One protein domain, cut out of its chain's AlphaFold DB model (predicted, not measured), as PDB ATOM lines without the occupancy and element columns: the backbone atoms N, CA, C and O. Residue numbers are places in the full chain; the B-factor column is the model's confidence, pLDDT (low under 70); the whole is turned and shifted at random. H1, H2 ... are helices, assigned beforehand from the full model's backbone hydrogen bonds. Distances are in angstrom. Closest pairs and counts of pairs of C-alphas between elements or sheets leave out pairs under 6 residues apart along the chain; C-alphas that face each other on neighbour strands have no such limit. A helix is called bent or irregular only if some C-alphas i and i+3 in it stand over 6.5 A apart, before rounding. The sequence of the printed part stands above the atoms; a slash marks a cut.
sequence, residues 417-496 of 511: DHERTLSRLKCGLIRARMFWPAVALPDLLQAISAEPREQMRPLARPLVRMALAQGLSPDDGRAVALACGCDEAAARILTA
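What this domain is: This is residues 417 to 496 of the 511 residues of an uncharacterized protein of Microvirga ossetica (UniProt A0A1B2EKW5). Three helices, H2, H4 and H3, make the middle with their lines close to parallel, H4 running opposite to H3. H1 packs at a slant on one side of them, on H2 and on residues 455 to 459 of H3, and H5 packs on the other side, on H4 and H3. The printed part has 80 residues with five named helices, H1 to H5 in order, and no named strand: the class is all helix. The whole is compact, with a radius of gyration of the C-alphas of 11.6 A and spans of 34 by 27 by 17 A.

How they stand to each other: Start with H1, residues 417 to 431, whose residues 425 to 429 alone touch H2, residues 441 to 449, in a helical hairpin at a steep tilt of 44 degrees; the closest C-alphas, of Leu 425 and Ala 447, are 6.3 A apart. Next find H3, residues 453 to 469, irregular with C-alphas 458 and 461 7.2 A apart, and with a kink of 54 degrees near residue 460. It forms a helical hairpin with H4, residues 474 to 483, at a shallow tilt of 15 degrees; their closest C-alphas, of Val 464 and Gly 477, are 4.8 A apart. H4 touches H5, residues 488 to 495, at a steep tilt of 50 degrees, the C-alphas of Ala 481 and Ala 491 closest at 5.2 A. H1 and H5 are apart. In H1, H2, H4 and H5 every O i to N i+4 pair is within hydrogen-bond range; in H3, 9 of 13 are.

Where its parts are: Find C-alpha 417 at (43.909, -15.981, 21.478); from there H1 runs 20.8 A. H2 runs 12.1 A, H3 23.3 A and H4 14.2 A; H5 runs 10.8 A to C-alpha 495 at (41.279, 1.966, 37.792).

The domain as a whole: The farthest C-alphas, of Arg 433 and Ala 489, are 34.7 A apart. The printed part has no cut, and no link is long. Look for pLDDT under 70 at residues 417 to 439, 454 to 455, 458 to 459 and 462.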
ATOM      1  N   ASP A 417      45.356 -15.904  21.268       46.81
ATOM      2  CA  ASP A 417      43.909 -15.981  21.478       46.81
ATOM      3  C   ASP A 417      43.363 -14.649  21.998       46.81
ATOM      4  O   ASP A 417      42.361 -14.166  21.479       46.81
ATOM      5  N   HIS A 418      44.100 -13.960  22.875       50.66
ATOM      6  CA  HIS A 418      43.755 -12.612  23.335       50.66
ATOM      7  C   HIS A 418      43.773 -11.581  22.195       50.66
ATOM      8  O   HIS A 418      42.878 -10.744  22.107       50.66
ATOM      9  N   GLU A 419      44.736 -11.652  21.266       51.62
ATOM     10  CA  GLU A 419      44.764 -10.769  20.086       51.62
ATOM     11  C   GLU A 419      43.601 -11.029  19.113       51.62
ATOM     12  O   GLU A 419      43.065 -10.087  18.517       51.62
ATOM     13  N   ARG A 420      43.192 -12.296  18.945       53.88
ATOM     14  CA  ARG A 420      42.022 -12.674  18.136       53.88
ATOM     15  C   ARG A 420      40.726 -12.205  18.784       53.88
ATOM     16  O   ARG A 420      39.911 -11.616  18.078       53.88
ATOM     17  N   THR A 421      40.558 -12.411  20.086       53.62
ATOM     18  CA  THR A 421      39.395 -11.942  20.852       53.62
ATOM     19  C   THR A 421      39.317 -10.418  20.836       53.62
ATOM     20  O   THR A 421      38.279  -9.871  20.478       53.62
ATOM     21  N   LEU A 422      40.437  -9.712  21.047       55.50
ATOM     22  CA  LEU A 422      40.496  -8.260  20.856       55.50
ATOM     23  C   LEU A 422      40.091  -7.871  19.435       55.50
ATOM     24  O   LEU A 422      39.242  -7.010  19.271       55.50
ATOM     25  N   SER A 423      40.635  -8.510  18.399       57.59
ATOM     26  CA  SER A 423      40.285  -8.192  17.007       57.59
ATOM     27  C   SER A 423      38.810  -8.462  16.680       57.59
ATOM     28  O   SER A 423      38.224  -7.700  15.913       57.59
ATOM     29  N   ARG A 424      38.189  -9.495  17.268       62.66
ATOM     30  CA  ARG A 424      36.744  -9.767  17.154       62.66
ATOM     31  C   ARG A 424      35.915  -8.699  17.854       62.66
ATOM     32  O   ARG A 424      35.009  -8.169  17.221       62.66
ATOM     33  N   LEU A 425      36.285  -8.319  19.079       58.84
ATOM     34  CA  LEU A 425      35.696  -7.186  19.800       58.84
ATOM     35  C   LEU A 425      35.786  -5.909  18.950       58.84
ATOM     36  O   LEU A 425      34.782  -5.230  18.751       58.84
ATOM     37  N   LYS A 426      36.951  -5.635  18.337       56.53
ATOM     38  CA  LYS A 426      37.126  -4.493  17.422       56.53
ATOM     39  C   LYS A 426      36.220  -4.577  16.198       56.53
ATOM     40  O   LYS A 426      35.576  -3.594  15.853       56.53
ATOM     41  N   CYS A 427      36.153  -5.731  15.536       52.56
ATOM     42  CA  CYS A 427      35.321  -5.914  14.344       52.56
ATOM     43  C   CYS A 427      33.817  -5.851  14.657       52.56
ATOM     44  O   CYS A 427      33.057  -5.335  13.838       52.56
ATOM     45  N   GLY A 428      33.392  -6.345  15.824       56.12
ATOM     46  CA  GLY A 428      32.019  -6.232  16.318       56.12
ATOM     47  C   GLY A 428      31.620  -4.777  16.563       56.12
ATOM     48  O   GLY A 428      30.596  -4.333  16.052       56.12
ATOM     49  N   LEU A 429      32.488  -4.012  17.230       51.94
ATOM     50  CA  LEU A 429      32.295  -2.580  17.491       51.94
ATOM     51  C   LEU A 429      32.303  -1.735  16.201       51.94
ATOM     52  O   LEU A 429      31.495  -0.826  16.048       51.94
ATOM     53  N   ILE A 430      33.149  -2.076  15.220       47.75
ATOM     54  CA  ILE A 430      33.178  -1.409  13.902       47.75
ATOM     55  C   ILE A 430      31.904  -1.706  13.088       47.75
ATOM     56  O   ILE A 430      31.373  -0.818  12.417       47.75
ATOM     57  N   ARG A 431      31.375  -2.939  13.142       48.03
ATOM     58  CA  ARG A 431      30.118  -3.309  12.458       48.03
ATOM     59  C   ARG A 431      28.887  -2.606  13.038       48.03
ATOM     60  O   ARG A 431      27.921  -2.420  12.304       48.03
ATOM     61  N   ALA A 432      28.943  -2.145  14.287       45.50
ATOM     62  CA  ALA A 432      27.889  -1.365  14.941       45.50
ATOM     63  C   ALA A 432      27.836   0.128  14.519       45.50
ATOM     64  O   ALA A 432      27.193   0.929  15.187       45.50
ATOM     65  N   ARG A 433      28.475   0.520  13.399       44.19
ATOM     66  CA  ARG A 433      28.572   1.912  12.892       44.19
ATOM     67  C   ARG A 433      29.318   2.896  13.814       44.19
ATOM     68  O   ARG A 433      29.146   4.105  13.679       44.19
ATOM     69  N   MET A 434      30.223   2.421  14.668       41.84
ATOM     70  CA  MET A 434      31.132   3.296  15.414       41.84
ATOM     71  C   MET A 434      32.490   3.415  14.714       41.84
ATOM     72  O   MET A 434      33.201   2.430  14.508       41.84
ATOM     73  N   PHE A 435      32.888   4.644  14.379       38.91
ATOM     74  CA  PHE A 435      34.306   4.949  14.215       38.91
ATOM     75  C   PHE A 435      34.990   4.753  15.580       38.91
ATOM     76  O   PHE A 435      34.480   5.182  16.611       38.91
ATOM     77  N   TRP A 436      36.159   4.109  15.576       49.84
ATOM     78  CA  TRP A 436      36.945   3.710  16.757       49.84
ATOM     79  C   TRP A 436      37.250   4.791  17.836       49.84
ATOM     80  O   TRP A 436      37.614   4.384  18.939       49.84
ATOM     81  N   PRO A 437      37.127   6.124  17.630       48.09
ATOM     82  CA  PRO A 437      37.441   7.081  18.696       48.09
ATOM     83  C   PRO A 437      36.412   7.229  19.830       48.09
ATOM     84  O   PRO A 437      36.736   7.912  20.793       48.09
ATOM     85  N   ALA A 438      35.210   6.644  19.765       54.88
ATOM     86  CA  ALA A 438      34.209   6.817  20.827       54.88
ATOM     87  C   ALA A 438      33.321   5.575  20.984       54.88
ATOM     88  O   ALA A 438      32.245   5.501  20.395       54.88
ATOM     89  N   VAL A 439      33.776   4.584  21.754       60.59
ATOM     90  CA  VAL A 439      32.942   3.428  22.111       60.59
ATOM     91  C   VAL A 439      32.101   3.794  23.334       60.59
ATOM     92  O   VAL A 439      32.649   4.180  24.364       60.59
ATOM     93  N   ALA A 440      30.777   3.667  23.241       72.38
ATOM     94  CA  ALA A 440      29.904   3.863  24.391       72.38
ATOM     95  C   ALA A 440      30.060   2.679  25.358       72.38
ATOM     96  O   ALA A 440      30.099   1.520  24.938       72.38
ATOM     97  N   LEU A 441      30.144   2.961  26.661       76.81
ATOM     98  CA  LEU A 441      30.332   1.936  27.692       76.81
ATOM     99  C   LEU A 441      29.344   0.752  27.584       76.81
ATOM    100  O   LEU A 441      29.807  -0.383  27.704       76.81
ATOM    101  N   PRO A 442      28.035   0.949  27.318       79.44
ATOM    102  CA  PRO A 442      27.097  -0.168  27.190       79.44
ATOM    103  C   PRO A 442      27.482  -1.161  26.085       79.44
ATOM    104  O   PRO A 442      27.420  -2.368  26.307       79.44
ATOM    105  N   ASP A 443      27.961  -0.668  24.942       75.44
ATOM    106  CA  ASP A 443      28.363  -1.502  23.804       75.44
ATOM    107  C   ASP A 443      29.646  -2.279  24.114       75.44
ATOM    108  O   ASP A 443      29.774  -3.460  23.781       75.44
ATOM    109  N   LEU A 444      30.590  -1.636  24.811       75.81
ATOM    110  CA  LEU A 444      31.808  -2.289  25.284       75.81
ATOM    111  C   LEU A 444      31.484  -3.414  26.275       75.81
ATOM    112  O   LEU A 444      31.998  -4.523  26.133       75.81
ATOM    113  N   LEU A 445      30.614  -3.153  27.255       81.69
ATOM    114  CA  LEU A 445      30.199  -4.142  28.252       81.69
ATOM    115  C   LEU A 445      29.418  -5.298  27.619       81.69
ATOM    116  O   LEU A 445      29.640  -6.453  27.986       81.69
ATOM    117  N   GLN A 446      28.552  -5.016  26.643       79.75
ATOM    118  CA  GLN A 446      27.828  -6.041  25.894       79.75
ATOM    119  C   GLN A 446      28.788  -6.931  25.096       79.75
ATOM    120  O   GLN A 446      28.663  -8.155  25.131       79.75
ATOM    121  N   ALA A 447      29.775  -6.334  24.427       74.94
ATOM    122  CA  ALA A 447      30.765  -7.071  23.652       74.94
ATOM    123  C   ALA A 447      31.665  -7.944  24.549       74.94
ATOM    124  O   ALA A 447      31.936  -9.091  24.209       74.94
ATOM    125  N   ILE A 448      32.067  -7.437  25.722       80.69
ATOM    126  CA  ILE A 448      32.804  -8.205  26.741       80.69
ATOM    127  C   ILE A 448      31.963  -9.377  27.261       80.69
ATOM    128  O   ILE A 448      32.464 -10.491  27.385       80.69
ATOM    129  N   SER A 449      30.681  -9.136  27.544       80.50
ATOM    130  CA  SER A 449      29.774 -10.144  28.111       80.50
ATOM    131  C   SER A 449      29.420 -11.265  27.127       80.50
ATOM    132  O   SER A 449      28.957 -12.321  27.554       80.50
ATOM    133  N   ALA A 450      29.628 -11.047  25.827       78.25
ATOM    134  CA  ALA A 450      29.417 -12.045  24.782       78.25
ATOM    135  C   ALA A 450      30.572 -13.059  24.659       78.25
ATOM    136  O   ALA A 450      30.426 -14.063  23.960       78.25
ATOM    137  N   GLU A 451      31.706 -12.819  25.322       78.88
ATOM    138  CA  GLU A 451      32.893 -13.674  25.274       78.88
ATOM    139  C   GLU A 451      33.060 -14.485  26.581       78.88
ATOM    140  O   GLU A 451      32.653 -14.039  27.659       78.88
ATOM    141  N   PRO A 452      33.678 -15.684  26.542       79.00
ATOM    142  CA  PRO A 452      33.906 -16.482  27.745       79.00
ATOM    143  C   PRO A 452      34.761 -15.738  28.783       79.00
ATOM    144  O   PRO A 452      35.836 -15.227  28.465       79.00
ATOM    145  N   ARG A 453      34.335 -15.741  30.055       72.69
ATOM    146  CA  ARG A 453      35.014 -15.008  31.148       72.69
ATOM    147  C   ARG A 453      36.502 -15.339  31.281       72.69
ATOM    148  O   ARG A 453      37.311 -14.449  31.531       72.69
ATOM    149  N   GLU A 454      36.878 -16.598  31.072       68.00
ATOM    150  CA  GLU A 454      38.275 -17.048  31.122       68.00
ATOM    151  C   GLU A 454      39.156 -16.383  30.051       68.00
ATOM    152  O   GLU A 454      40.334 -16.137  30.297       68.00
ATOM    153  N   GLN A 455      38.580 -16.020  28.899       66.62
ATOM    154  CA  GLN A 455      39.272 -15.312  27.817       66.62
ATOM    155  C   GLN A 455      39.302 -13.793  28.035       66.62
ATOM    156  O   GLN A 455      40.203 -13.115  27.542       66.62
ATOM    157  N   MET A 456      38.336 -13.255  28.787       75.06
ATOM    158  CA  MET A 456      38.223 -11.819  29.057       75.06
ATOM    159  C   MET A 456      39.050 -11.358  30.254       75.06
ATOM    160  O   MET A 456      39.549 -10.231  30.250       75.06
ATOM    161  N   ARG A 457      39.279 -12.225  31.243       73.44
ATOM    162  CA  ARG A 457      40.041 -11.886  32.456       73.44
ATOM    163  C   ARG A 457      41.446 -11.336  32.165       73.44
ATOM    164  O   ARG A 457      41.801 -10.313  32.752       73.44
ATOM    165  N   PRO A 458      42.228 -11.897  31.222       63.72
ATOM    166  CA  PRO A 458      43.525 -11.335  30.833       63.72
ATOM    167  C   PRO A 458      43.418  -9.995  30.081       63.72
ATOM    168  O   PRO A 458      44.367  -9.213  30.065       63.72
ATOM    169  N   LEU A 459      42.260  -9.699  29.483       66.62
ATOM    170  CA  LEU A 459      41.989  -8.476  28.722       66.62
ATOM    171  C   LEU A 459      41.446  -7.320  29.577       66.62
ATOM    172  O   LEU A 459      41.342  -6.200  29.077       66.62
ATOM    173  N   ALA A 460      41.157  -7.545  30.862       74.62
ATOM    174  CA  ALA A 460      40.626  -6.525  31.767       74.62
ATOM    175  C   ALA A 460      41.488  -5.252  31.775       74.62
ATOM    176  O   ALA A 460      41.013  -4.170  31.453       74.62
ATOM    177  N   ARG A 461      42.790  -5.371  32.047       73.31
ATOM    178  CA  ARG A 461      43.709  -4.222  32.125       73.31
ATOM    179  C   ARG A 461      43.810  -3.399  30.828       73.31
ATOM    180  O   ARG A 461      43.703  -2.174  30.922       73.31
ATOM    181  N   PRO A 462      44.040  -3.985  29.634       62.62
ATOM    182  CA  PRO A 462      44.097  -3.199  28.403       62.62
ATOM    183  C   PRO A 462      42.752  -2.547  28.053       62.62
ATOM    184  O   PRO A 462      42.756  -1.414  27.579       62.62
ATOM    185  N   LEU A 463      41.619  -3.205  28.326       74.06
ATOM    186  CA  LEU A 463      40.289  -2.639  28.072       74.06
ATOM    187  C   LEU A 463      39.952  -1.493  29.033       74.06
ATOM    188  O   LEU A 463      39.458  -0.463  28.587       74.06
ATOM    189  N   VAL A 464      40.306  -1.620  30.315       79.81
ATOM    190  CA  VAL A 464      40.181  -0.543  31.312       79.81
ATOM    191  C   VAL A 464      41.023   0.663  30.906       79.81
ATOM    192  O   VAL A 464      40.520   1.777  30.848       79.81
ATOM    193  N   ARG A 465      42.298   0.455  30.552       74.62
ATOM    194  CA  ARG A 465      43.178   1.549  30.103       74.62
ATOM    195  C   ARG A 465      42.660   2.237  28.848       74.62
ATOM    196  O   ARG A 465      42.752   3.454  28.747       74.62
ATOM    197  N   MET A 466      42.132   1.464  27.905       72.31
ATOM    198  CA  MET A 466      41.517   2.000  26.697       72.31
ATOM    199  C   MET A 466      40.294   2.857  27.035       72.31
ATOM    200  O   MET A 466      40.207   3.972  26.536       72.31
ATOM    201  N   ALA A 467      39.398   2.364  27.895       75.38
ATOM    202  CA  ALA A 467      38.220   3.101  28.343       75.38
ATOM    203  C   ALA A 467      38.615   4.437  28.996       75.38
ATOM    204  O   ALA A 467      38.158   5.496  28.575       75.38
ATOM    205  N   LEU A 468      39.548   4.411  29.951       78.69
ATOM    206  CA  LEU A 468      40.017   5.623  30.630       78.69
ATOM    207  C   LEU A 468      40.696   6.609  29.665       78.69
ATOM    208  O   LEU A 468      40.464   7.812  29.740       78.69
ATOM    209  N   ALA A 469      41.495   6.116  28.712       70.94
ATOM    210  CA  ALA A 469      42.130   6.954  27.692       70.94
ATOM    211  C   ALA A 469      41.125   7.602  26.719       70.94
ATOM    212  O   ALA A 469      41.460   8.592  26.071       70.94
ATOM    213  N   GLN A 470      39.908   7.060  26.618       71.31
ATOM    214  CA  GLN A 470      38.794   7.625  25.850       71.31
ATOM    215  C   GLN A 470      37.924   8.587  26.678       71.31
ATOM    216  O   GLN A 470      36.902   9.060  26.191       71.31
ATOM    217  N   GLY A 471      38.330   8.900  27.913       75.94
ATOM    218  CA  GLY A 471      37.625   9.835  28.788       75.94
ATOM    219  C   GLY A 471      36.499   9.209  29.610       75.94
ATOM    220  O   GLY A 471      35.741   9.951  30.230       75.94
ATOM    221  N   LEU A 472      36.379   7.874  29.641       81.06
ATOM    222  CA  LEU A 472      35.467   7.203  30.566       81.06
ATOM    223  C   LEU A 472      35.973   7.350  32.008       81.06
ATOM    224  O   LEU A 472      37.177   7.462  32.256       81.06
ATOM    225  N   SER A 473      35.047   7.356  32.964       86.25
ATOM    226  CA  SER A 473      35.373   7.560  34.374       86.25
ATOM    227  C   SER A 473      36.088   6.341  34.985       86.25
ATOM    228  O   SER A 473      35.989   5.221  34.471       86.25
ATOM    229  N   PRO A 474      36.792   6.504  36.121       87.44
ATOM    230  CA  PRO A 474      37.321   5.378  36.894       87.44
ATOM    231  C   PRO A 474      36.267   4.323  37.263       87.44
ATOM    232  O   PRO A 474      36.590   3.134  37.292       87.44
ATOM    233  N   ASP A 475      35.016   4.732  37.490       87.56
ATOM    234  CA  ASP A 475      33.905   3.819  37.783       87.56
ATOM    235  C   ASP A 475      33.479   3.018  36.546       87.56
ATOM    236  O   ASP A 475      33.240   1.813  36.638       87.56
ATOM    237  N   ASP A 476      33.504   3.635  35.365       87.75
ATOM    238  CA  ASP A 476      33.270   2.941  34.095       87.75
ATOM    239  C   ASP A 476      34.390   1.936  33.799       87.75
ATOM    240  O   ASP A 476      34.141   0.796  33.405       87.75
ATOM    241  N   GLY A 477      35.642   2.324  34.061       84.94
ATOM    242  CA  GLY A 477      36.776   1.406  34.027       84.94
ATOM    243  C   GLY A 477      36.574   0.231  34.989       84.94
ATOM    244  O   GLY A 477      36.863  -0.916  34.652       84.94
ATOM    245  N   ARG A 478      36.003   0.471  36.170       88.81
ATOM    246  CA  ARG A 478      35.756  -0.581  37.163       88.81
ATOM    247  C   ARG A 478      34.688  -1.547  36.665       88.81
ATOM    248  O   ARG A 478      34.875  -2.758  36.771       88.81
ATOM    249  N   ALA A 479      33.630  -1.029  36.045       86.62
ATOM    250  CA  ALA A 479      32.601  -1.835  35.396       86.62
ATOM    251  C   ALA A 479      33.182  -2.721  34.280       86.62
ATOM    252  O   ALA A 479      32.861  -3.907  34.211       86.62
ATOM    253  N   VAL A 480      34.102  -2.191  33.465       85.56
ATOM    254  CA  VAL A 480      34.821  -2.967  32.436       85.56
ATOM    255  C   VAL A 480      35.660  -4.085  33.062       85.56
ATOM    256  O   VAL A 480      35.625  -5.219  32.586       85.56
ATOM    257  N   ALA A 481      36.387  -3.809  34.149       84.50
ATOM    258  CA  ALA A 481      37.187  -4.820  34.842       84.50
ATOM    259  C   ALA A 481      36.321  -5.958  35.409       84.50
ATOM    260  O   ALA A 481      36.649  -7.134  35.240       84.50
ATOM    261  N   LEU A 482      35.196  -5.615  36.044       88.81
ATOM    262  CA  LEU A 482      34.246  -6.586  36.592       88.81
ATOM    263  C   LEU A 482      33.588  -7.420  35.484       88.81
ATOM    264  O   LEU A 482      33.475  -8.638  35.620       88.81
ATOM    265  N   ALA A 483      33.222  -6.801  34.357       85.44
ATOM    266  CA  ALA A 483      32.672  -7.505  33.196       85.44
ATOM    267  C   ALA A 483      33.671  -8.505  32.594       85.44
ATOM    268  O   ALA A 483      33.286  -9.590  32.158       85.44
ATOM    269  N   CYS A 484      34.968  -8.195  32.655       82.12
ATOM    270  CA  CYS A 484      36.034  -9.120  32.285       82.12
ATOM    271  C   CYS A 484      36.269 -10.248  33.309       82.12
ATOM    272  O   CYS A 484      37.126 -11.098  33.085       82.12
ATOM    273  N   GLY A 485      35.533 -10.295  34.424       84.00
ATOM    274  CA  GLY A 485      35.653 -11.345  35.441       84.00
ATOM    275  C   GLY A 485      36.734 -11.092  36.498       84.00
ATOM    276  O   GLY A 485      37.195 -12.043  37.135       84.00
ATOM    277  N   CYS A 486      37.168  -9.842  36.687       81.00
ATOM    278  CA  CYS A 486      37.944  -9.458  37.867       81.00
ATOM    279  C   CYS A 486      37.059  -9.430  39.122       81.00
ATOM    280  O   CYS A 486      35.860  -9.170  39.041       81.00
ATOM    281  N   ASP A 487      37.665  -9.659  40.287       87.69
ATOM    282  CA  ASP A 487      37.041  -9.326  41.567       87.69
ATOM    283  C   ASP A 487      37.169  -7.823  41.868       87.69
ATOM    284  O   ASP A 487      37.844  -7.067  41.162       87.69
ATOM    285  N   GLU A 488      36.512  -7.386  42.940       83.12
ATOM    286  CA  GLU A 488      36.455  -5.973  43.305       83.12
ATOM    287  C   GLU A 488      37.794  -5.375  43.751       83.12
ATOM    288  O   GLU A 488      38.047  -4.186  43.543       83.12
ATOM    289  N   ALA A 489      38.675  -6.183  44.341       75.00
ATOM    290  CA  ALA A 489      39.997  -5.720  44.739       75.00
ATOM    291  C   ALA A 489      40.868  -5.467  43.500       75.00
ATOM    292  O   ALA A 489      41.476  -4.403  43.366       75.00
ATOM    293  N   ALA A 490      40.861  -6.403  42.549       71.31
ATOM    294  CA  ALA A 490      41.561  -6.274  41.280       71.31
ATOM    295  C   ALA A 490      41.009  -5.120  40.428       71.31
ATOM    296  O   ALA A 490      41.789  -4.361  39.852       71.31
ATOM    297  N   ALA A 491      39.685  -4.936  40.380       81.75
ATOM    298  CA  ALA A 491      39.057  -3.851  39.629       81.75
ATOM    299  C   ALA A 491      39.495  -2.465  40.136       81.75
ATOM    300  O   ALA A 491      39.864  -1.614  39.329       81.75
ATOM    301  N   ARG A 492      39.561  -2.267  41.463       79.62
ATOM    302  CA  ARG A 492      40.060  -1.020  42.077       79.62
ATOM    303  C   ARG A 492      41.528  -0.737  41.760       79.62
ATOM    304  O   ARG A 492      41.894   0.410  41.533       79.62
ATOM    305  N   ILE A 493      42.373  -1.769  41.721       77.19
ATOM    306  CA  ILE A 493      43.796  -1.618  41.373       77.19
ATOM    307  C   ILE A 493      43.958  -1.174  39.914       77.19
ATOM    308  O   ILE A 493      44.847  -0.385  39.595       77.19
ATOM    309  N   LEU A 494      43.117  -1.682  39.012       70.75
ATOM    310  CA  LEU A 494      43.205  -1.381  37.582       70.75
ATOM    311  C   LEU A 494      42.736   0.033  37.219       70.75
ATOM    312  O   LEU A 494      43.164   0.543  36.184       70.75
ATOM    313  N   THR A 495      41.886   0.647  38.043       82.94
ATOM    314  CA  THR A 495      41.279   1.966  37.792       82.94
ATOM    315  C   THR A 495      41.859   3.087  38.644       82.94
ATOM    316  O   THR A 495      41.482   4.245  38.463       82.94
ATOM    317  N   ALA A 496      42.779   2.766  39.556       79.88
ATOM    318  CA  ALA A 496      43.458   3.765  40.363       79.88
ATOM    319  C   ALA A 496      44.206   4.761  39.453       79.88
ATOM    320  O   ALA A 496      44.922   4.334  38.535       79.88
TER     321      ALA A 496